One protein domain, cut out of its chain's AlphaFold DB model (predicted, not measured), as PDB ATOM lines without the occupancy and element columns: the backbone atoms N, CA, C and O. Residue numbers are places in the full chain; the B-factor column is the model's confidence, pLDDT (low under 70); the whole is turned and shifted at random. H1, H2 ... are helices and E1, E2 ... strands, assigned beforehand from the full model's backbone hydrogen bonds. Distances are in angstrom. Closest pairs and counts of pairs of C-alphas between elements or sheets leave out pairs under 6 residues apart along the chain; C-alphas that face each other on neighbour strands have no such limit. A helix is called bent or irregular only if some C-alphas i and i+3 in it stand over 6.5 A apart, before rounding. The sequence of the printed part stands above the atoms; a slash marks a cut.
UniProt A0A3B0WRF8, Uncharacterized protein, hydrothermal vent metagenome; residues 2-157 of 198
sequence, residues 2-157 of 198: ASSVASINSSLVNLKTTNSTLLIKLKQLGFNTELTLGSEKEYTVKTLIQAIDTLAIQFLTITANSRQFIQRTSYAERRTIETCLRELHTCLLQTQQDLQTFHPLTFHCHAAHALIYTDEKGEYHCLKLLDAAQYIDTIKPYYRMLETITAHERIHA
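Overview. This is residues 2 to 157 of the 198 residues of an uncharacterized protein of hydrothermal vent metagenome (UniProt A0A3B0WRF8). Four helical pieces make a rod: H1 packs between H2 and H4, and on the side away from H1 the arm H5a packs along H4 and crosses H2 steeply. The small hairpin of E1 and E2 lies toward one end, short H3 toward the other, where residues 151 to 157 of H5 stick out. The 156 printed residues hold five named helices and two antiparallel strands, in the order H1 H2 H3 H4 E1 E2 H5, mostly helix. The whole is only just compact, close to loose, with a radius of gyration of the C-alphas of 17.5 A and spans of 60 by 29 by 23 A.

Along the chain. Find C-alpha 2 at (-3.016, 32.671, 126.667); H1 runs from there to residue 28, 40.9 A, irregular where C-alphas 20 and 23 are 7.3 A apart. H2 is residues 45 to 63, 27.1 A; H3, 66 to 72; H4, 75 to 101, 39.3 A; E1, 116 to 118; E2, 124 to 126. H5, 128 to 157, was assigned as one helix by its hydrogen bonds but is bent, with C-alphas 138 and 141 6.9 A apart: H5a is 128 to 138, itself irregular with C-alphas 130 and 133 6.53 A apart, and H5b is 141 to 157, with C-alpha 157 at (-1.560, 53.915, 111.401).

Arrangement. H1 and H2, a helical hairpin, touch at Leu 12 and Ala 56, their closest C-alphas, 5.2 A. H1 touches H4, closest at the C-alphas of Ile 8 and Glu 82, 5.4 A. H4, with residues 84 to 95 alone, touches H5a at a shallow tilt of 18 degrees, opposite ways; the closest C-alphas are Cys 91 and Lys 128, 5.1 A. In E1 and E2, N 117 and O 125 are 2.9 A apart, within hydrogen-bond range. Every O i to N i+4 pair is within range in H2, H3, H4 and H5b, but 19 of 23 in H1 and 3 of 7 in H5a, where 7 of 8 O i to N i+3 pairs are.

Size, cuts and confidence. The C-alphas of Lys 121 and Ala 157 are the farthest apart, 63.1 A. The printed part has no cut; the links H1 to H2 and H4 to E1 are long. Residues 2 to 3 and 38 to 39 have pLDDT under 70.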
ATOM      1  N   ALA A   2      -4.240  32.078 126.096       56.91
ATOM      2  CA  ALA A   2      -3.016  32.671 126.667       56.91
ATOM      3  C   ALA A   2      -1.865  31.653 126.856       56.91
ATOM      4  O   ALA A   2      -0.696  31.991 126.695       56.91
ATOM      5  N   SER A   3      -2.207  30.384 127.117       62.53
ATOM      6  CA  SER A   3      -1.247  29.284 127.272       62.53
ATOM      7  C   SER A   3      -0.403  29.005 126.023       62.53
ATOM      8  O   SER A   3       0.778  28.704 126.162       62.53
ATOM      9  N   SER A   4      -0.960  29.144 124.813       76.00
ATOM     10  CA  SER A   4      -0.210  28.855 123.582       76.00
ATOM     11  C   SER A   4       0.836  29.930 123.295       76.00
ATOM     12  O   SER A   4       1.936  29.613 122.869       76.00
ATOM     13  N   VAL A   5       0.534  31.202 123.578       85.62
ATOM     14  CA  VAL A   5       1.497  32.303 123.390       85.62
ATOM     15  C   VAL A   5       2.642  32.198 124.395       85.62
ATOM     16  O   VAL A   5       3.799  32.351 124.020       85.62
ATOM     17  N   ALA A   6       2.340  31.869 125.655       87.12
ATOM     18  CA  ALA A   6       3.368  31.620 126.664       87.12
ATOM     19  C   ALA A   6       4.268  30.427 126.288       87.12
ATOM     20  O   ALA A   6       5.487  30.519 126.418       87.12
ATOM     21  N   SER A   7       3.683  29.341 125.767       89.56
ATOM     22  CA  SER A   7       4.422  28.168 125.277       89.56
ATOM     23  C   SER A   7       5.332  28.503 124.089       89.56
ATOM     24  O   SER A   7       6.511  28.142 124.085       89.56
ATOM     25  N   ILE A   8       4.820  29.269 123.118       90.75
ATOM     26  CA  ILE A   8       5.597  29.777 121.977       90.75
ATOM     27  C   ILE A   8       6.764  30.638 122.473       90.75
ATOM     28  O   ILE A   8       7.907  30.372 122.116       90.75
ATOM     29  N   ASN A   9       6.512  31.613 123.351       90.75
ATOM     30  CA  ASN A   9       7.554  32.494 123.883       90.75
ATOM     31  C   ASN A   9       8.626  31.727 124.663       90.75
ATOM     32  O   ASN A   9       9.813  31.977 124.467       90.75
ATOM     33  N   SER A  10       8.222  30.763 125.492       92.00
ATOM     34  CA  SER A  10       9.149  29.865 126.188       92.00
ATOM     35  C   SER A  10      10.022  29.089 125.196       92.00
ATOM     36  O   SER A  10      11.247  29.082 125.314       92.00
ATOM     37  N   SER A  11       9.413  28.524 124.149       92.56
ATOM     38  CA  SER A  11      10.136  27.793 123.102       92.56
ATOM     39  C   SER A  11      11.139  28.686 122.366       92.56
ATOM     40  O   SER A  11      12.268  28.266 122.136       92.56
ATOM     41  N   LEU A  12      10.780  29.934 122.057       92.75
ATOM     42  CA  LEU A  12      11.665  30.900 121.391       92.75
ATOM     43  C   LEU A  12      12.871  31.290 122.254       92.75
ATOM     44  O   LEU A  12      13.992  31.382 121.751       92.75
ATOM     45  N   VAL A  13      12.662  31.496 123.557       92.44
ATOM     46  CA  VAL A  13      13.755  31.771 124.503       92.44
ATOM     47  C   VAL A  13      14.687  30.565 124.614       92.44
ATOM     48  O   VAL A  13      15.909  30.731 124.576       92.44
ATOM     49  N   ASN A  14      14.128  29.356 124.691       92.19
ATOM     50  CA  ASN A  14      14.910  28.125 124.742       92.19
ATOM     51  C   ASN A  14      15.722  27.923 123.459       92.19
ATOM     52  O   ASN A  14      16.918  27.668 123.541       92.19
ATOM     53  N   LEU A  15      15.118  28.134 122.284       93.06
ATOM     54  CA  LEU A  15      15.813  28.099 120.994       93.06
ATOM     55  C   LEU A  15      17.025  29.028 120.991       93.06
ATOM     56  O   LEU A  15      18.136  28.569 120.749       93.06
ATOM     57  N   LYS A  16      16.832  30.305 121.334       91.75
ATOM     58  CA  LYS A  16      17.919  31.292 121.392       91.75
ATOM     59  C   LYS A  16      19.027  30.870 122.361       91.75
ATOM     60  O   LYS A  16      20.211  30.994 122.058       91.75
ATOM     61  N   THR A  17      18.645  30.361 123.530       89.88
ATOM     62  CA  THR A  17      19.595  29.943 124.570       89.88
ATOM     63  C   THR A  17      20.434  28.758 124.097       89.88
ATOM     64  O   THR A  17      21.663  28.830 124.123       89.88
ATOM     65  N   THR A  18      19.790  27.705 123.593       89.25
ATOM     66  CA  THR A  18      20.453  26.492 123.098       89.25
ATOM     67  C   THR A  18      21.322  26.788 121.873       89.25
ATOM     68  O   THR A  18      22.448  26.301 121.779       89.25
ATOM     69  N   ASN A  19      20.851  27.645 120.965       90.69
ATOM     70  CA  ASN A  19      21.542  27.962 119.716       90.69
ATOM     71  C   ASN A  19      22.826  28.787 119.917       90.69
ATOM     72  O   ASN A  19      23.807  28.588 119.198       90.69
ATOM     73  N   SER A  20      22.862  29.644 120.947       86.75
ATOM     74  CA  SER A  20      23.945  30.613 121.195       86.75
ATOM     75  C   SER A  20      25.363  30.024 121.265       86.75
ATOM     76  O   SER A  20      26.337  30.710 120.956       86.75
ATOM     77  N   THR A  21      25.499  28.752 121.647       87.56
ATOM     78  CA  THR A  21      26.804  28.089 121.825       87.56
ATOM     79  C   THR A  21      27.107  27.027 120.767       87.56
ATOM     80  O   THR A  21      28.257  26.594 120.655       87.56
ATOM     81  N   LEU A  22      26.120  26.630 119.953       90.44
ATOM     82  CA  LEU A  22      26.260  25.519 119.006       90.44
ATOM     83  C   LEU A  22      27.320  25.795 117.940       90.44
ATOM     84  O   LEU A  22      28.169  24.941 117.693       90.44
ATOM     85  N   LEU A  23      27.327  26.995 117.350       91.38
ATOM     86  CA  LEU A  23      28.279  27.332 116.284       91.38
ATOM     87  C   LEU A  23      29.729  27.266 116.767       91.38
ATOM     88  O   LEU A  23      30.599  26.754 116.063       91.38
ATOM     89  N   ILE A  24      29.987  27.789 117.967       90.50
ATOM     90  CA  ILE A  24      31.325  27.797 118.566       90.50
ATOM     91  C   ILE A  24      31.776  26.358 118.805       90.50
ATOM     92  O   ILE A  24      32.883  25.985 118.419       90.50
ATOM     93  N   LYS A  25      30.896  25.538 119.382       91.06
ATOM     94  CA  LYS A  25      31.204  24.153 119.726       91.06
ATOM     95  C   LYS A  25      31.448  23.284 118.491       91.06
ATOM     96  O   LYS A  25      32.410  22.529 118.464       91.06
ATOM     97  N   LEU A  26      30.643  23.447 117.440       91.31
ATOM     98  CA  LEU A  26      30.844  22.758 116.161       91.31
ATOM     99  C   LEU A  26      32.215  23.083 115.553       91.31
ATOM    100  O   LEU A  26      32.934  22.170 115.149       91.31
ATOM    101  N   LYS A  27      32.617  24.361 115.557       90.38
ATOM    102  CA  LYS A  27      33.946  24.777 115.076       90.38
ATOM    103  C   LYS A  27      35.080  24.183 115.906       90.38
ATOM    104  O   LYS A  27      36.063  23.720 115.338       90.38
ATOM    105  N   GLN A  28      34.948  24.184 117.234       90.19
ATOM    106  CA  GLN A  28      35.951  23.616 118.144       90.19
ATOM    107  C   GLN A  28      36.149  22.111 117.935       90.19
ATOM    108  O   GLN A  28      37.264  21.621 118.073       90.19
ATOM    109  N   LEU A  29      35.082  21.394 117.581       89.06
ATOM    110  CA  LEU A  29      35.111  19.954 117.320       89.06
ATOM    111  C   LEU A  29      35.533  19.601 115.883       89.06
ATOM    112  O   LEU A  29      35.591  18.426 115.538       89.06
ATOM    113  N   GLY A  30      35.862  20.598 115.054       87.50
ATOM    114  CA  GLY A  30      36.403  20.392 113.708       87.50
ATOM    115  C   GLY A  30      35.357  20.250 112.601       87.50
ATOM    116  O   GLY A  30      35.722  19.942 111.466       87.50
ATOM    117  N   PHE A  31      34.072  20.506 112.875       90.12
ATOM    118  CA  PHE A  31      33.059  20.542 111.821       90.12
ATOM    119  C   PHE A  31      33.285  21.744 110.901       90.12
ATOM    120  O   PHE A  31      33.417  22.886 111.352       90.12
ATOM    121  N   ASN A  32      33.255  21.507 109.588       89.25
ATOM    122  CA  ASN A  32      33.305  22.587 108.611       89.25
ATOM    123  C   ASN A  32      31.941  23.291 108.527       89.25
ATOM    124  O   ASN A  32      30.982  22.767 107.958       89.25
ATOM    125  N   THR A  33      31.860  24.498 109.092       89.06
ATOM    126  CA  THR A  33      30.605  25.259 109.175       89.06
ATOM    127  C   THR A  33      30.219  26.000 107.897       89.06
ATOM    128  O   THR A  33      29.128  26.564 107.835       89.06
ATOM    129  N   GLU A  34      31.107  26.027 106.904       90.56
ATOM    130  CA  GLU A  34      30.886  26.690 105.613       90.56
ATOM    131  C   GLU A  34      30.315  25.722 104.561       90.56
ATOM    132  O   GLU A  34      29.959  26.136 103.460       90.56
ATOM    133  N   LEU A  35      30.194  24.431 104.891       88.44
ATOM    134  CA  LEU A  35      29.535  23.459 104.024       88.44
ATOM    135  C   LEU A  35      28.028  23.718 103.952       88.44
ATOM    136  O   LEU A  35      27.385  24.038 104.957       88.44
ATOM    137  N   THR A  36      27.478  23.536 102.753       87.25
ATOM    138  CA  THR A  36      26.058  23.741 102.473       87.25
ATOM    139  C   THR A  36      25.183  22.587 102.973       87.25
ATOM    140  O   THR A  36      25.601  21.430 102.954       87.25
ATOM    141  N   LEU A  37      23.949  22.910 103.348       82.38
ATOM    142  CA  LEU A  37      22.919  22.079 103.961       82.38
ATOM    143  C   LEU A  37      21.573  22.296 103.252       82.38
ATOM    144  O   LEU A  37      21.315  23.367 102.699       82.38
ATOM    145  N   GLY A  38      20.689  21.302 103.358       69.00
ATOM    146  CA  GLY A  38      19.340  21.332 102.788       69.00
ATOM    147  C   GLY A  38      19.279  20.789 101.358       69.00
ATOM    148  O   GLY A  38      20.292  20.717 100.659       69.00
ATOM    149  N   SER A  39      18.078  20.406 100.921       66.25
ATOM    150  CA  SER A  39      17.824  19.853  99.578       66.25
ATOM    151  C   SER A  39      18.242  20.806  98.458       66.25
ATOM    152  O   SER A  39      18.711  20.362  97.414       66.25
ATOM    153  N   GLU A  40      18.131  22.111  98.706       70.62
ATOM    154  CA  GLU A  40      18.459  23.177  97.754       70.62
ATOM    155  C   GLU A  40      19.797  23.871  98.054       70.62
ATOM    156  O   GLU A  40      20.171  24.820  97.368       70.62
ATOM    157  N   LYS A  41      20.554  23.396  99.056       73.88
ATOM    158  CA  LYS A  41      21.815  24.017  99.510       73.88
ATOM    159  C   LYS A  41      21.664  25.492  99.924       73.88
ATOM    160  O   LYS A  41      22.632  26.247  99.857       73.88
ATOM    161  N   GLU A  42      20.473  25.895 100.375       79.56
ATOM    162  CA  GLU A  42      20.169  27.282 100.768       79.56
ATOM    163  C   GLU A  42      21.002  27.770 101.959       79.56
ATOM    164  O   GLU A  42      21.265  28.966 102.098       79.56
ATOM    165  N   TYR A  43      21.414  26.853 102.833       85.25
ATOM    166  CA  TYR A  43      22.101  27.200 104.069       85.25
ATOM    167  C   TYR A  43      23.514  26.651 104.093       85.25
ATOM    168  O   TYR A  43      23.776  25.579 103.576       85.25
ATOM    169  N   THR A  44      24.412  27.338 104.783       91.69
ATOM    170  CA  THR A  44      25.576  26.726 105.427       91.69
ATOM    171  C   THR A  44      25.224  26.441 106.886       91.69
ATOM    172  O   THR A  44      24.250  26.994 107.399       91.69
ATOM    173  N   VAL A  45      26.013  25.637 107.605       90.19
ATOM    174  CA  VAL A  45      25.801  25.436 109.060       90.19
ATOM    175  C   VAL A  45      25.752  26.783 109.788       90.19
ATOM    176  O   VAL A  45      24.908  27.012 110.654       90.19
ATOM    177  N   LYS A  46      26.641  27.701 109.399       90.62
ATOM    178  CA  LYS A  46      26.701  29.054 109.946       90.62
ATOM    179  C   LYS A  46      25.425  29.849 109.667       90.62
ATOM    180  O   LYS A  46      24.869  30.424 110.603       90.62
ATOM    181  N   THR A  47      24.960  29.897 108.417       92.56
ATOM    182  CA  THR A  47      23.760  30.680 108.079       92.56
ATOM    183  C   THR A  47      22.486  30.041 108.622       92.56
ATOM    184  O   THR A  47      21.567  30.770 108.978       92.56
ATOM    185  N   LEU A  48      22.447  28.715 108.783       91.62
ATOM    186  CA  LEU A  48      21.344  28.013 109.438       91.62
ATOM    187  C   LEU A  48      21.206  28.441 110.904       91.62
ATOM    188  O   LEU A  48      20.129  28.849 111.330       91.62
ATOM    189  N   ILE A  49      22.306  28.419 111.661       92.25
ATOM    190  CA  ILE A  49      22.317  28.857 113.064       92.25
ATOM    191  C   ILE A  49      21.888  30.326 113.177       92.25
ATOM    192  O   ILE A  49      21.059  30.664 114.019       92.25
ATOM    193  N   GLN A  50      22.385  31.195 112.293       91.88
ATOM    194  CA  GLN A  50      21.979  32.605 112.261       91.88
ATOM    195  C   GLN A  50      20.496  32.791 111.906       91.88
ATOM    196  O   GLN A  50      19.837  33.677 112.457       91.88
ATOM    197  N   ALA A  51      19.957  31.963 111.009       90.94
ATOM    198  CA  ALA A  51      18.545  31.988 110.644       90.94
ATOM    199  C   ALA A  51      17.651  31.608 111.833       90.94
ATOM    200  O   ALA A  51      16.639  32.271 112.053       90.94
ATOM    201  N   ILE A  52      18.046  30.616 112.642       92.69
ATOM    202  CA  ILE A  52      17.330  30.237 113.873       92.69
ATOM    203  C   ILE A  52      17.282  31.408 114.861       92.69
ATOM    204  O   ILE A  52      16.210  31.727 115.376       92.69
ATOM    205  N   ASP A  53      18.415  32.076 115.104       91.62
ATOM    206  CA  ASP A  53      18.472  33.224 116.023       91.62
ATOM    207  C   ASP A  53      17.611  34.387 115.533       91.62
ATOM    208  O   ASP A  53      16.843  34.975 116.300       91.62
ATOM    209  N   THR A  54      17.719  34.700 114.242       91.50
ATOM    210  CA  THR A  54      16.948  35.771 113.605       91.50
ATOM    211  C   THR A  54      15.455  35.491 113.724       91.50
ATOM    212  O   THR A  54      14.703  36.351 114.182       91.50
ATOM    213  N   LEU A  55      15.045  34.261 113.412       92.12
ATOM    214  CA  LEU A  55      13.666  33.818 113.532       92.12
ATOM    215  C   LEU A  55      13.161  33.922 114.974       92.12
ATOM    216  O   LEU A  55      12.062  34.427 115.206       92.12
ATOM    217  N   ALA A  56      13.963  33.489 115.951       92.00
ATOM    218  CA  ALA A  56      13.587  33.553 117.357       92.00
ATOM    219  C   ALA A  56      13.334  35.000 117.815       92.00
ATOM    220  O   ALA A  56      12.317  35.287 118.448       92.00
ATOM    221  N   ILE A  57      14.226  35.928 117.454       90.06
ATOM    222  CA  ILE A  57      14.107  37.360 117.783       90.06
ATOM    223  C   ILE A  57      12.882  37.983 117.109       90.06
ATOM    224  O   ILE A  57      12.119  38.723 117.739       90.06
ATOM    225  N   GLN A  58      12.686  37.680 115.831       88.12
ATOM    226  CA  GLN A  58      11.569  38.189 115.049       88.12
ATOM    227  C   GLN A  58      10.226  37.735 115.621       88.12
ATOM    228  O   GLN A  58       9.346  38.565 115.861       88.12
ATOM    229  N   PHE A  59      10.079  36.445 115.929       89.69
ATOM    230  CA  PHE A  59       8.863  35.943 116.559       89.69
ATOM    231  C   PHE A  59       8.641  36.539 117.947       89.69
ATOM    232  O   PHE A  59       7.517  36.937 118.228       89.69
ATOM    233  N   LEU A  60       9.681  36.681 118.778       90.00
ATOM    234  CA  LEU A  60       9.560  37.350 120.083       90.00
ATOM    235  C   LEU A  60       9.068  38.797 119.948       90.00
ATOM    236  O   LEU A  60       8.293  39.273 120.776       90.00
ATOM    237  N   THR A  61       9.484  39.489 118.888       88.06
ATOM    238  CA  THR A  61       9.022  40.851 118.591       88.06
ATOM    239  C   THR A  61       7.549  40.860 118.189       88.06
ATOM    240  O   THR A  61       6.780  41.696 118.664       88.06
ATOM    241  N   ILE A  62       7.130  39.911 117.349       85.50
ATOM    242  CA  ILE A  62       5.739  39.782 116.895       85.50
ATOM    243  C   ILE A  62       4.811  39.382 118.053       85.50
ATOM    244  O   ILE A  62       3.702  39.906 118.169       85.50
ATOM    245  N   THR A  63       5.250  38.479 118.932       86.19
ATOM    246  CA  THR A  63       4.449  37.974 120.055       86.19
ATOM    247  C   THR A  63       4.473  38.880 121.286       86.19
ATOM    248  O   THR A  63       3.708  38.633 122.222       86.19
ATOM    249  N   ALA A  64       5.287  39.944 121.291       85.00
ATOM    250  CA  ALA A  64       5.360  40.913 122.385       85.00
ATOM    251  C   ALA A  64       3.984  41.521 122.711       85.00
ATOM    252  O   ALA A  64       3.619  41.654 123.880       85.00
ATOM    253  N   ASN A  65       3.177  41.816 121.684       85.06
ATOM    254  CA  ASN A  65       1.765  42.152 121.851       85.06
ATOM    255  C   ASN A  65       0.898  40.905 121.639       85.06
ATOM    256  O   ASN A  65       0.388  40.643 120.547       85.06
ATOM    257  N   SER A  66       0.708  40.139 122.713       83.44
ATOM    258  CA  SER A  66      -0.045  38.879 122.686       83.44
ATOM    259  C   SER A  66      -1.476  39.036 122.162       83.44
ATOM    260  O   SER A  66      -1.986  38.132 121.502       83.44
ATOM    261  N   ARG A  67      -2.121  40.186 122.396       84.44
ATOM    262  CA  ARG A  67      -3.484  40.463 121.922       84.44
ATOM    263  C   ARG A  67      -3.532  40.590 120.403       84.44
ATOM    264  O   ARG A  67      -4.345  39.917 119.775       84.44
ATOM    265  N   GLN A  68      -2.646  41.403 119.831       83.75
ATOM    266  CA  GLN A  68      -2.537  41.559 118.378       83.75
ATOM    267  C   GLN A  68      -2.131  40.245 117.715       83.75
ATOM    268  O   GLN A  68      -2.748  39.832 116.739       83.75
ATOM    269  N   PHE A  69      -1.162  39.529 118.289       86.50
ATOM    270  CA  PHE A  69      -0.771  38.217 117.782       86.50
ATOM    271  C   PHE A  69      -1.950  37.237 117.751       86.50
ATOM    272  O   PHE A  69      -2.142  36.536 116.758       86.50
ATOM    273  N   ILE A  70      -2.785  37.214 118.799       87.50
ATOM    274  CA  ILE A  70      -3.967  36.347 118.842       87.50
ATOM    275  C   ILE A  70      -5.016  36.743 117.794       87.50
ATOM    276  O   ILE A  70      -5.661  35.859 117.235       87.50
ATOM    277  N   GLN A  71      -5.182  38.038 117.525       85.94
ATOM    278  CA  GLN A  71      -6.113  38.547 116.511       85.94
ATOM    279  C   GLN A  71      -5.648  38.247 115.081       85.94
ATOM    280  O   GLN A  71      -6.473  37.954 114.223       85.94
ATOM    281  N   ARG A  72      -4.333  38.283 114.837       84.81
ATOM    282  CA  ARG A  72      -3.717  38.056 113.519       84.81
ATOM    283  C   ARG A  72      -3.488  36.580 113.182       84.81
ATOM    284  O   ARG A  72      -3.024  36.282 112.089       84.81
ATOM    285  N   THR A  73      -3.758  35.665 114.115       88.19
ATOM    286  CA  THR A  73      -3.533  34.222 113.930       88.19
ATOM    287  C   THR A  73      -4.752  33.392 114.306       88.19
ATOM    288  O   THR A  73      -5.424  33.621 115.315       88.19
ATOM    289  N   SER A  74      -4.999  32.340 113.538       89.88
ATOM    290  CA  SER A  74      -5.909  31.259 113.891       89.88
ATOM    291  C   SER A  74      -5.293  30.328 114.942       89.88
ATOM    292  O   SER A  74      -4.085  30.304 115.197       89.88
ATOM    293  N   TYR A  75      -6.134  29.510 115.578       88.62
ATOM    294  CA  TYR A  75      -5.647  28.489 116.508       88.62
ATOM    295  C   TYR A  75      -4.774  27.428 115.817       88.62
ATOM    296  O   TYR A  75      -3.771  27.010 116.391       88.62
ATOM    297  N   ALA A  76      -5.140  27.016 114.598       89.50
ATOM    298  CA  ALA A  76      -4.388  26.024 113.835       89.50
ATOM    299  C   ALA A  76      -2.967  26.516 113.529       89.50
ATOM    300  O   ALA A  76      -2.009  25.806 113.812       89.50
ATOM    301  N   GLU A  77      -2.823  27.762 113.071       90.44
ATOM    302  CA  GLU A  77      -1.516  28.375 112.800       90.44
ATOM    303  C   GLU A  77      -0.659  28.460 114.059       90.44
ATOM    304  O   GLU A  77       0.495  28.041 114.045       90.44
ATOM    305  N   ARG A  78      -1.229  28.926 115.179       91.06
ATOM    306  CA  ARG A  78      -0.505  28.969 116.459       91.06
ATOM    307  C   ARG A  78      -0.013  27.591 116.884       91.06
ATOM    308  O   ARG A  78       1.105  27.479 117.373       91.06
ATOM    309  N   ARG A  79      -0.827  26.551 116.690       90.75
ATOM    310  CA  ARG A  79      -0.450  25.174 117.018       90.75
ATOM    311  C   ARG A  79       0.664  24.662 116.105       90.75
ATOM    312  O   ARG A  79       1.579  24.019 116.606       90.75
ATOM    313  N   THR A  80       0.611  24.953 114.807       91.38
ATOM    314  CA  THR A  80       1.682  24.595 113.866       91.38
ATOM    315  C   THR A  80       2.986  25.292 114.236       91.38
ATOM    316  O   THR A  80       4.001  24.621 114.389       91.38
ATOM    317  N   ILE A  81       2.943  26.607 114.479       92.31
ATOM    318  CA  ILE A  81       4.097  27.395 114.935       92.31
ATOM    319  C   ILE A  81       4.684  26.776 116.208       92.31
ATOM    320  O   ILE A  81       5.880  26.512 116.269       92.31
ATOM    321  N   GLU A  82       3.850  26.492 117.208       92.19
ATOM    322  CA  GLU A  82       4.298  25.896 118.467       92.19
ATOM    323  C   GLU A  82       4.962  24.524 118.267       92.19
ATOM    324  O   GLU A  82       6.020  24.264 118.838       92.19
ATOM    325  N   THR A  83       4.369  23.650 117.450       92.12
ATOM    326  CA  THR A  83       4.937  22.329 117.150       92.12
ATOM    327  C   THR A  83       6.278  22.450 116.431       92.12
ATOM    328  O   THR A  83       7.245  21.851 116.896       92.12
ATOM    329  N   CYS A  84       6.377  23.279 115.388       93.25
ATOM    330  CA  CYS A  84       7.630  23.482 114.658       93.25
ATOM    331  C   CYS A  84       8.736  24.042 115.564       93.25
ATOM    332  O   CYS A  84       9.869  23.574 115.509       93.25
ATOM    333  N   LEU A  85       8.418  25.009 116.433       93.88
ATOM    334  CA  LEU A  85       9.392  25.560 117.383       93.88
ATOM    335  C   LEU A  85       9.861  24.509 118.398       93.88
ATOM    336  O   LEU A  85      11.037  24.487 118.762       93.88
ATOM    337  N   ARG A  86       8.962  23.624 118.844       93.38
ATOM    338  CA  ARG A  86       9.291  22.538 119.775       93.38
ATOM    339  C   ARG A  86      10.175  21.475 119.124       93.38
ATOM    340  O   ARG A  86      11.136  21.022 119.744       93.38
ATOM    341  N   GLU A  87       9.862  21.083 117.895       94.00
ATOM    342  CA  GLU A  87      10.650  20.118 117.123       94.00
ATOM    343  C   GLU A  87      12.037  20.683 116.806       94.00
ATOM    344  O   GLU A  87      13.041  20.042 117.117       94.00
ATOM    345  N   LEU A  88      12.108  21.938 116.352       94.31
ATOM    346  CA  LEU A  88      13.372  22.646 116.154       94.31
ATOM    347  C   LEU A  88      14.202  22.689 117.444       94.31
ATOM    348  O   LEU A  88      15.395  22.393 117.426       94.31
ATOM    349  N   HIS A  89      13.578  22.998 118.585       94.06
ATOM    350  CA  HIS A  89      14.270  23.006 119.873       94.06
ATOM    351  C   HIS A  89      14.802  21.620 120.247       94.06
ATOM    352  O   HIS A  89      15.919  21.505 120.747       94.06
ATOM    353  N   THR A  90      14.038  20.570 119.954       93.88
ATOM    354  CA  THR A  90      14.448  19.182 120.190       93.88
ATOM    355  C   THR A  90      15.678  18.825 119.353       93.88
ATOM    356  O   THR A  90      16.633  18.273 119.896       93.88
ATOM    357  N   CYS A  91      15.721  19.224 118.077       93.56
ATOM    358  CA  CYS A  91      16.895  19.037 117.216       93.56
ATOM    359  C   CYS A  91      18.147  19.726 117.768       93.56
ATOM    360  O   CYS A  91      19.230  19.131 117.776       93.56
ATOM    361  N   LEU A  92      18.011  20.967 118.248       93.56
ATOM    362  CA  LEU A  92      19.135  21.704 118.829       93.56
ATOM    363  C   LEU A  92      19.616  21.072 120.131       93.56
ATOM    364  O   LEU A  92      20.821  20.938 120.327       93.56
ATOM    365  N   LEU A  93      18.691  20.660 120.997       93.25
ATOM    366  CA  LEU A  93      19.019  20.040 122.277       93.25
ATOM    367  C   LEU A  93      19.723  18.695 122.079       93.25
ATOM    368  O   LEU A  93      20.756  18.454 122.697       93.25
ATOM    369  N   GLN A  94      19.215  17.856 121.174       93.06
ATOM    370  CA  GLN A  94      19.844  16.577 120.854       93.06
ATOM    371  C   GLN A  94      21.236  16.782 120.250       93.06
ATOM    372  O   GLN A  94      22.200  16.181 120.709       93.06
ATOM    373  N   THR A  95      21.381  17.734 119.323       93.19
ATOM    374  CA  THR A  95      22.704  18.097 118.793       93.19
ATOM    375  C   THR A  95      23.637  18.581 119.901       93.19
ATOM    376  O   THR A  95      24.802  18.205 119.941       93.19
ATOM    377  N   GLN A  96      23.155  19.403 120.835       91.69
ATOM    378  CA  GLN A  96      23.978  19.886 121.940       91.69
ATOM    379  C   GLN A  96      24.469  18.736 122.831       91.69
ATOM    380  O   GLN A  96      25.631  18.763 123.248       91.69
ATOM    381  N   GLN A  97      23.605  17.751 123.101       90.94
ATOM    382  CA  GLN A  97      23.929  16.539 123.853       90.94
ATOM    383  C   GLN A  97      24.962  15.682 123.114       90.94
ATOM    384  O   GLN A  97      25.983  15.339 123.708       90.94
ATOM    385  N   ASP A  98      24.773  15.440 121.816       89.31
ATOM    386  CA  ASP A  98      25.730  14.700 120.983       89.31
ATOM    387  C   ASP A  98      27.107  15.386 120.985       89.31
ATOM    388  O   ASP A  98      28.150  14.755 121.138       89.31
ATOM    389  N   LEU A  99      27.135  16.720 120.914       89.12
ATOM    390  CA  LEU A  99      28.384  17.480 120.993       89.12
ATOM    391  C   LEU A  99      29.005  17.478 122.403       89.12
ATOM    392  O   LEU A  99      30.164  17.858 122.551       89.12
ATOM    393  N   GLN A 100      28.260  17.169 123.472       87.38
ATOM    394  CA  GLN A 100      28.817  17.024 124.830       87.38
ATOM    395  C   GLN A 100      29.552  15.698 125.012       87.38
ATOM    396  O   GLN A 100      30.546  15.669 125.733       87.38
ATOM    397  N   THR A 101      29.093  14.639 124.353       84.50
ATOM    398  CA  THR A 101      29.729  13.316 124.391       84.50
ATOM    399  C   THR A 101      30.821  13.152 123.333       84.50
ATOM    400  O   THR A 101      31.574  12.184 123.368       84.50
ATOM    401  N   PHE A 102      30.952  14.116 122.418       83.44
ATOM    402  CA  PHE A 102      31.949  14.097 121.357       83.44
ATOM    403  C   PHE A 102      33.383  14.208 121.899       83.44
ATOM    404  O   PHE A 102      33.745  15.145 122.619       83.44
ATOM    405  N   HIS A 103      34.231  13.265 121.504       79.44
ATOM    406  CA  HIS A 103      35.661  13.242 121.795       79.44
ATOM    407  C   HIS A 103      36.474  13.386 120.494       79.44
ATOM    408  O   HIS A 103      36.496  12.477 119.671       79.44
ATOM    409  N   PRO A 104      37.176  14.515 120.275       72.62
ATOM    410  CA  PRO A 104      37.848  14.798 118.999       72.62
ATOM    411  C   PRO A 104      38.892  13.766 118.552       72.62
ATOM    412  O   PRO A 104      39.249  13.726 117.384       72.62
ATOM    413  N   LEU A 105      39.422  12.967 119.484       75.31
ATOM    414  CA  LEU A 105      40.418  11.932 119.195       75.31
ATOM    415  C   LEU A 105      39.798  10.633 118.670       75.31
ATOM    416  O   LEU A 105      40.512   9.794 118.131       75.31
ATOM    417  N   THR A 106      38.494  10.453 118.863       80.31
ATOM    418  CA  THR A 106      37.788   9.205 118.570       80.31
ATOM    419  C   THR A 106      36.806   9.359 117.417       80.31
ATOM    420  O   THR A 106      36.583   8.413 116.663       80.31
ATOM    421  N   PHE A 107      36.281  10.567 117.220       83.06
ATOM    422  CA  PHE A 107      35.376  10.892 116.128       83.06
ATOM    423  C   PHE A 107      36.070  11.725 115.052       83.06
ATOM    424  O   PHE A 107      36.771  12.692 115.349       83.06
ATOM    425  N   HIS A 108      35.807  11.396 113.789       84.25
ATOM    426  CA  HIS A 108      36.365  12.111 112.642       84.25
ATOM    427  C   HIS A 108      35.256  12.838 111.882       84.25
ATOM    428  O   HIS A 108      34.320  12.216 111.383       84.25
ATOM    429  N   CYS A 109      35.354  14.164 111.785       87.56
ATOM    430  CA  CYS A 109      34.402  14.966 111.018       87.56
ATOM    431  C   CYS A 109      34.576  14.734 109.511       87.56
ATOM    432  O   CYS A 109      35.695  14.694 108.997       87.56
ATOM    433  N   HIS A 110      33.465  14.634 108.782       85.69
ATOM    434  CA  HIS A 110      33.501  14.440 107.338       85.69
ATOM    435  C   HIS A 110      33.899  15.741 106.614       85.69
ATOM    436  O   HIS A 110      33.326  16.802 106.846       85.69
ATOM    437  N   ALA A 111      34.845  15.670 105.668       82.19
ATOM    438  CA  ALA A 111      35.364  16.858 104.973       82.19
ATOM    439  C   ALA A 111      34.387  17.471 103.946       82.19
ATOM    440  O   ALA A 111      34.349  18.687 103.779       82.19
ATOM    441  N   ALA A 112      33.614  16.631 103.245       83.62
ATOM    442  CA  ALA A 112      32.689  17.056 102.184       83.62
ATOM    443  C   ALA A 112      31.207  17.178 102.598       83.62
ATOM    444  O   ALA A 112      30.433  17.801 101.874       83.62
ATOM    445  N   HIS A 113      30.800  16.596 103.730       85.06
ATOM    446  CA  HIS A 113      29.405  16.571 104.166       85.06
ATOM    447  C   HIS A 113      29.264  17.281 105.508       85.06
ATOM    448  O   HIS A 113      29.947  16.951 106.476       85.06
ATOM    449  N   ALA A 114      28.380  18.273 105.555       86.88
ATOM    450  CA  ALA A 114      28.140  19.059 106.753       86.88
ATOM    451  C   ALA A 114      27.484  18.207 107.847       86.88
ATOM    452  O   ALA A 114      26.571  17.438 107.563       86.88
ATOM    453  N   LEU A 115      27.908  18.401 109.101       89.38
ATOM    454  CA  LEU A 115      27.301  17.779 110.289       89.38
ATOM    455  C   LEU A 115      27.350  16.237 110.320       89.38
ATOM    456  O   LEU A 115      26.652  15.625 111.128       89.38
ATOM    457  N   ILE A 116      28.187  15.624 109.478       90.44
ATOM    458  CA  ILE A 116      28.441  14.181 109.467       90.44
ATOM    459  C   ILE A 116      29.779  13.899 110.144       90.44
ATOM    460  O   ILE A 116      30.769  14.598 109.904       90.44
ATOM    461  N   TYR A 117      29.818  12.856 110.962       90.06
ATOM    462  CA  TYR A 117      31.040  12.344 111.563       90.06
ATOM    463  C   TYR A 117      31.058  10.817 111.546       90.06
ATOM    464  O   TYR A 117      30.020  10.167 111.433       90.06
ATOM    465  N   THR A 118      32.254  10.255 111.641       90.25
ATOM    466  CA  THR A 118      32.477   8.817 111.753       90.25
ATOM    467  C   THR A 118      32.921   8.490 113.172       90.25
ATOM    468  O   THR A 118      33.757   9.207 113.729       90.25
ATOM    469  N   ASP A 119      32.345   7.445 113.763       88.25
ATOM    470  CA  ASP A 119      32.720   6.967 115.095       88.25
ATOM    471  C   ASP A 119      33.938   6.030 115.089       88.25
ATOM    472  O   ASP A 119      34.518   5.721 114.047       88.25
ATOM    473  N   GLU A 120      34.326   5.560 116.276       84.81
ATOM    474  CA  GLU A 120      35.445   4.626 116.471       84.81
ATOM    475  C   GLU A 120      35.278   3.299 115.717       84.81
ATOM    476  O   GLU A 120      36.263   2.615 115.437       84.81
ATOM    477  N   LYS A 121      34.038   2.914 115.396       85.94
ATOM    478  CA  LYS A 121      33.708   1.678 114.678       85.94
ATOM    479  C   LYS A 121      33.670   1.879 113.163       85.94
ATOM    480  O   LYS A 121      33.499   0.903 112.433       85.94
ATOM    481  N   GLY A 122      33.848   3.109 112.685       82.31
ATOM    482  CA  GLY A 122      33.733   3.441 111.270       82.31
ATOM    483  C   GLY A 122      32.292   3.683 110.810       82.31
ATOM    484  O   GLY A 122      32.060   3.771 109.605       82.31
ATOM    485  N   GLU A 123      31.322   3.789 111.724       87.75
ATOM    486  CA  GLU A 123      29.926   4.060 111.380       87.75
ATOM    487  C   GLU A 123      29.697   5.558 111.158       87.75
ATOM    488  O   GLU A 123      30.240   6.407 111.867       87.75
ATOM    489  N   TYR A 124      28.888   5.886 110.148       88.56
ATOM    490  CA  TYR A 124      28.532   7.264 109.822       88.56
ATOM    491  C   TYR A 124      27.339   7.728 110.649       88.56
ATOM    492  O   TYR A 124      26.275   7.109 110.623       88.56
ATOM    493  N   HIS A 125      27.496   8.881 111.291       89.44
ATOM    494  CA  HIS A 125      26.469   9.531 112.095       89.44
ATOM    495  C   HIS A 125      26.223  10.953 111.598       89.44
ATOM    496  O   HIS A 125      27.153  11.670 111.225       89.44
ATOM    497  N   CYS A 126      24.960  11.376 111.621       89.94
ATOM    498  CA  CYS A 126      24.542  12.731 111.265       89.94
ATOM    499  C   CYS A 126      23.956  13.427 112.489       89.94
ATOM    500  O   CYS A 126      23.073  12.880 113.151       89.94
ATOM    501  N   LEU A 127      24.394  14.657 112.760       91.94
ATOM    502  CA  LEU A 127      23.792  15.461 113.821       91.94
ATOM    503  C   LEU A 127      22.372  15.888 113.439       91.94
ATOM    504  O   LEU A 127      22.107  16.294 112.304       91.94
ATOM    505  N   LYS A 128      21.476  15.894 114.430       91.25
ATOM    506  CA  LYS A 128      20.066  16.289 114.267       91.25
ATOM    507  C   LYS A 128      19.847  17.729 113.818       91.25
ATOM    508  O   LYS A 128      18.775  18.058 113.324       91.25
ATOM    509  N   LEU A 129      20.860  18.585 113.932       90.56
ATOM    510  CA  LEU A 129      20.841  19.936 113.379       90.56
ATOM    511  C   LEU A 129      20.631  19.946 111.854       90.56
ATOM    512  O   LEU A 129      20.137  20.939 111.332       90.56
ATOM    513  N   LEU A 130      20.935  18.854 111.143       88.00
ATOM    514  CA  LEU A 130      20.630  18.727 109.714       88.00
ATOM    515  C   LEU A 130      19.122  18.871 109.426       88.00
ATOM    516  O   LEU A 130      18.745  19.512 108.446       88.00
ATOM    517  N   ASP A 131      18.273  18.359 110.320       89.31
ATOM    518  CA  ASP A 131      16.811  18.390 110.189       89.31
ATOM    519  C   ASP A 131      16.239  19.801 110.450       89.31
ATOM    520  O   ASP A 131      15.120  20.122 110.048       89.31
ATOM    521  N   ALA A 132      17.014  20.694 111.083       90.06
ATOM    522  CA  ALA A 132      16.566  22.041 111.445       90.06
ATOM    523  C   ALA A 132      16.175  22.899 110.232       90.06
ATOM    524  O   ALA A 132      15.274  23.730 110.347       90.06
ATOM    525  N   ALA A 133      16.806  22.684 109.071       88.06
ATOM    526  CA  ALA A 133      16.478  23.412 107.844       88.06
ATOM    527  C   ALA A 133      15.003  23.221 107.448       88.06
ATOM    528  O   ALA A 133      14.297  24.199 107.216       88.06
ATOM    529  N   GLN A 134      14.502  21.982 107.503       89.19
ATOM    530  CA  GLN A 134      13.115  21.662 107.165       89.19
ATOM    531  C   GLN A 134      12.120  22.379 108.087       89.19
ATOM    532  O   GLN A 134      11.092  22.894 107.634       89.19
ATOM    533  N   TYR A 135      12.421  22.443 109.385       90.69
ATOM    534  CA  TYR A 135      11.565  23.139 110.343       90.69
ATOM    535  C   TYR A 135      11.559  24.647 110.111       90.69
ATOM    536  O   TYR A 135      10.487  25.252 110.166       90.69
ATOM    537  N   ILE A 136      12.714  25.246 109.792       89.38
ATOM    538  CA  ILE A 136      12.801  26.663 109.414       89.38
ATOM    539  C   ILE A 136      11.969  26.933 108.160       89.38
ATOM    540  O   ILE A 136      11.180  27.879 108.133       89.38
ATOM    541  N   ASP A 137      12.094  26.092 107.140       86.94
ATOM    542  CA  ASP A 137      11.375  26.277 105.881       86.94
ATOM    543  C   ASP A 137       9.859  26.140 106.058       86.94
ATOM    544  O   ASP A 137       9.092  26.870 105.431       86.94
ATOM    545  N   THR A 138       9.425  25.306 107.003       89.50
ATOM    546  CA  THR A 138       8.010  25.163 107.374       89.50
ATOM    547  C   THR A 138       7.469  26.387 108.119       89.50
ATOM    548  O   THR A 138       6.310  26.762 107.937       89.50
ATOM    549  N   ILE A 139       8.281  27.039 108.960       89.75
ATOM    550  CA  ILE A 139       7.832  28.177 109.782       89.75
ATOM    551  C   ILE A 139       7.975  29.537 109.071       89.75
ATOM    552  O   ILE A 139       7.223  30.471 109.371       89.75
ATOM    553  N   LYS A 140       8.894  29.651 108.099       87.88
ATOM    554  CA  LYS A 140       9.153  30.858 107.287       87.88
ATOM    555  C   LYS A 140       7.872  31.508 106.726       87.88
ATOM    556  O   LYS A 140       7.756  32.732 106.834       87.88
ATOM    557  N   PRO A 141       6.901  30.770 106.144       90.00
ATOM    558  CA  PRO A 141       5.680  31.368 105.603       90.00
ATOM    559  C   PRO A 141       4.834  32.076 106.666       90.00
ATOM    560  O   PRO A 141       4.362  33.188 106.431       90.00
ATOM    561  N   TYR A 142       4.692  31.479 107.855       89.12
ATOM    562  CA  TYR A 142       3.928  32.073 108.957       89.12
ATOM    563  C   TYR A 142       4.578  33.356 109.462       89.12
ATOM    564  O   TYR A 142       3.890  34.342 109.723       89.12
ATOM    565  N   TYR A 143       5.909  33.359 109.553       86.94
ATOM    566  CA  TYR A 143       6.665  34.562 109.871       86.94
ATOM    567  C   TYR A 143       6.399  35.683 108.852       86.94
ATOM    568  O   TYR A 143       5.969  36.769 109.241       86.94
ATOM    569  N   ARG A 144       6.579  35.409 107.551       87.50
ATOM    570  CA  ARG A 144       6.386  36.405 106.479       87.50
ATOM    571  C   ARG A 144       4.969  36.966 106.457       87.50
ATOM    572  O   ARG A 144       4.778  38.167 106.264       87.50
ATOM    573  N   MET A 145       3.973  36.109 106.678       89.94
ATOM    574  CA  MET A 145       2.578  36.527 106.789       89.94
ATOM    575  C   MET A 145       2.393  37.532 107.934       89.94
ATOM    576  O   MET A 145       1.837  38.610 107.732       89.94
ATOM    577  N   LEU A 146       2.896  37.209 109.129       86.56
ATOM    578  CA  LEU A 146       2.762  38.067 110.308       86.56
ATOM    579  C   LEU A 146       3.524  39.384 110.177       86.56
ATOM    580  O   LEU A 146       3.031  40.425 110.618       86.56
ATOM    581  N   GLU A 147       4.700  39.350 109.558       86.56
ATOM    582  CA  GLU A 147       5.477  40.543 109.234       86.56
ATOM    583  C   GLU A 147       4.701  41.457 108.277       86.56
ATOM    584  O   GLU A 147       4.557  42.646 108.556       86.56
ATOM    585  N   THR A 148       4.115  40.893 107.218       86.19
ATOM    586  CA  THR A 148       3.325  41.644 106.227       86.19
ATOM    587  C   THR A 148       2.105  42.305 106.864       86.19
ATOM    588  O   THR A 148       1.875  43.496 106.655       86.19
ATOM    589  N   ILE A 149       1.354  41.572 107.694       83.25
ATOM    590  CA  ILE A 149       0.200  42.127 108.422       83.25
ATOM    591  C   ILE A 149       0.654  43.266 109.344       83.25
ATOM    592  O   ILE A 149       0.064  44.344 109.352       83.25
ATOM    593  N   THR A 150       1.744  43.059 110.087       81.88
ATOM    594  CA  THR A 150       2.276  44.069 111.011       81.88
ATOM    595  C   THR A 150       2.759  45.320 110.272       81.88
ATOM    596  O   THR A 150       2.538  46.435 110.743       81.88
ATOM    597  N   ALA A 151       3.404  45.160 109.115       83.62
ATOM    598  CA  ALA A 151       3.834  46.269 108.273       83.62
ATOM    599  C   ALA A 151       2.635  47.047 107.713       83.62
ATOM    600  O   ALA A 151       2.623  48.273 107.786       83.62
ATOM    601  N   HIS A 152       1.606  46.347 107.229       81.75
ATOM    602  CA  HIS A 152       0.396  46.971 106.702       81.75
ATOM    603  C   HIS A 152      -0.327  47.811 107.762       81.75
ATOM    604  O   HIS A 152      -0.679  48.961 107.510       81.75
ATOM    605  N   GLU A 153      -0.477  47.288 108.980       80.25
ATOM    606  CA  GLU A 153      -1.087  48.037 110.083       80.25
ATOM    607  C   GLU A 153      -0.260  49.266 110.490       80.25
ATOM    608  O   GLU A 153      -0.828  50.314 110.793       80.25
ATOM    609  N   ARG A 154       1.077  49.169 110.468       82.69
ATOM    610  CA  ARG A 154       1.957  50.323 110.721       82.69
ATOM    611  C   ARG A 154       1.800  51.393 109.650       82.69
ATOM    612  O   ARG A 154       1.706  52.565 109.996       82.69
ATOM    613  N   ILE A 155       1.747  50.995 108.378       83.81
ATOM    614  CA  ILE A 155       1.508  51.912 107.260       83.81
ATOM    615  C   ILE A 155       0.152  52.596 107.440       83.81
ATOM    616  O   ILE A 155       0.094  53.818 107.424       83.81
ATOM    617  N   HIS A 156      -0.914  51.839 107.714       78.12
ATOM    618  CA  HIS A 156      -2.247  52.402 107.930       78.12
ATOM    619  C   HIS A 156      -2.291  53.370 109.124       78.12
ATOM    620  O   HIS A 156      -2.909  54.429 109.046       78.12
ATOM    621  N   ALA A 157      -1.637  53.033 110.239       79.69
ATOM    622  CA  ALA A 157      -1.560  53.915 111.401       79.69
ATOM    623  C   ALA A 157      -0.820  55.223 111.079       79.69
ATOM    624  O   ALA A 157      -1.278  56.293 111.472       79.69
TER     625      ALA A 157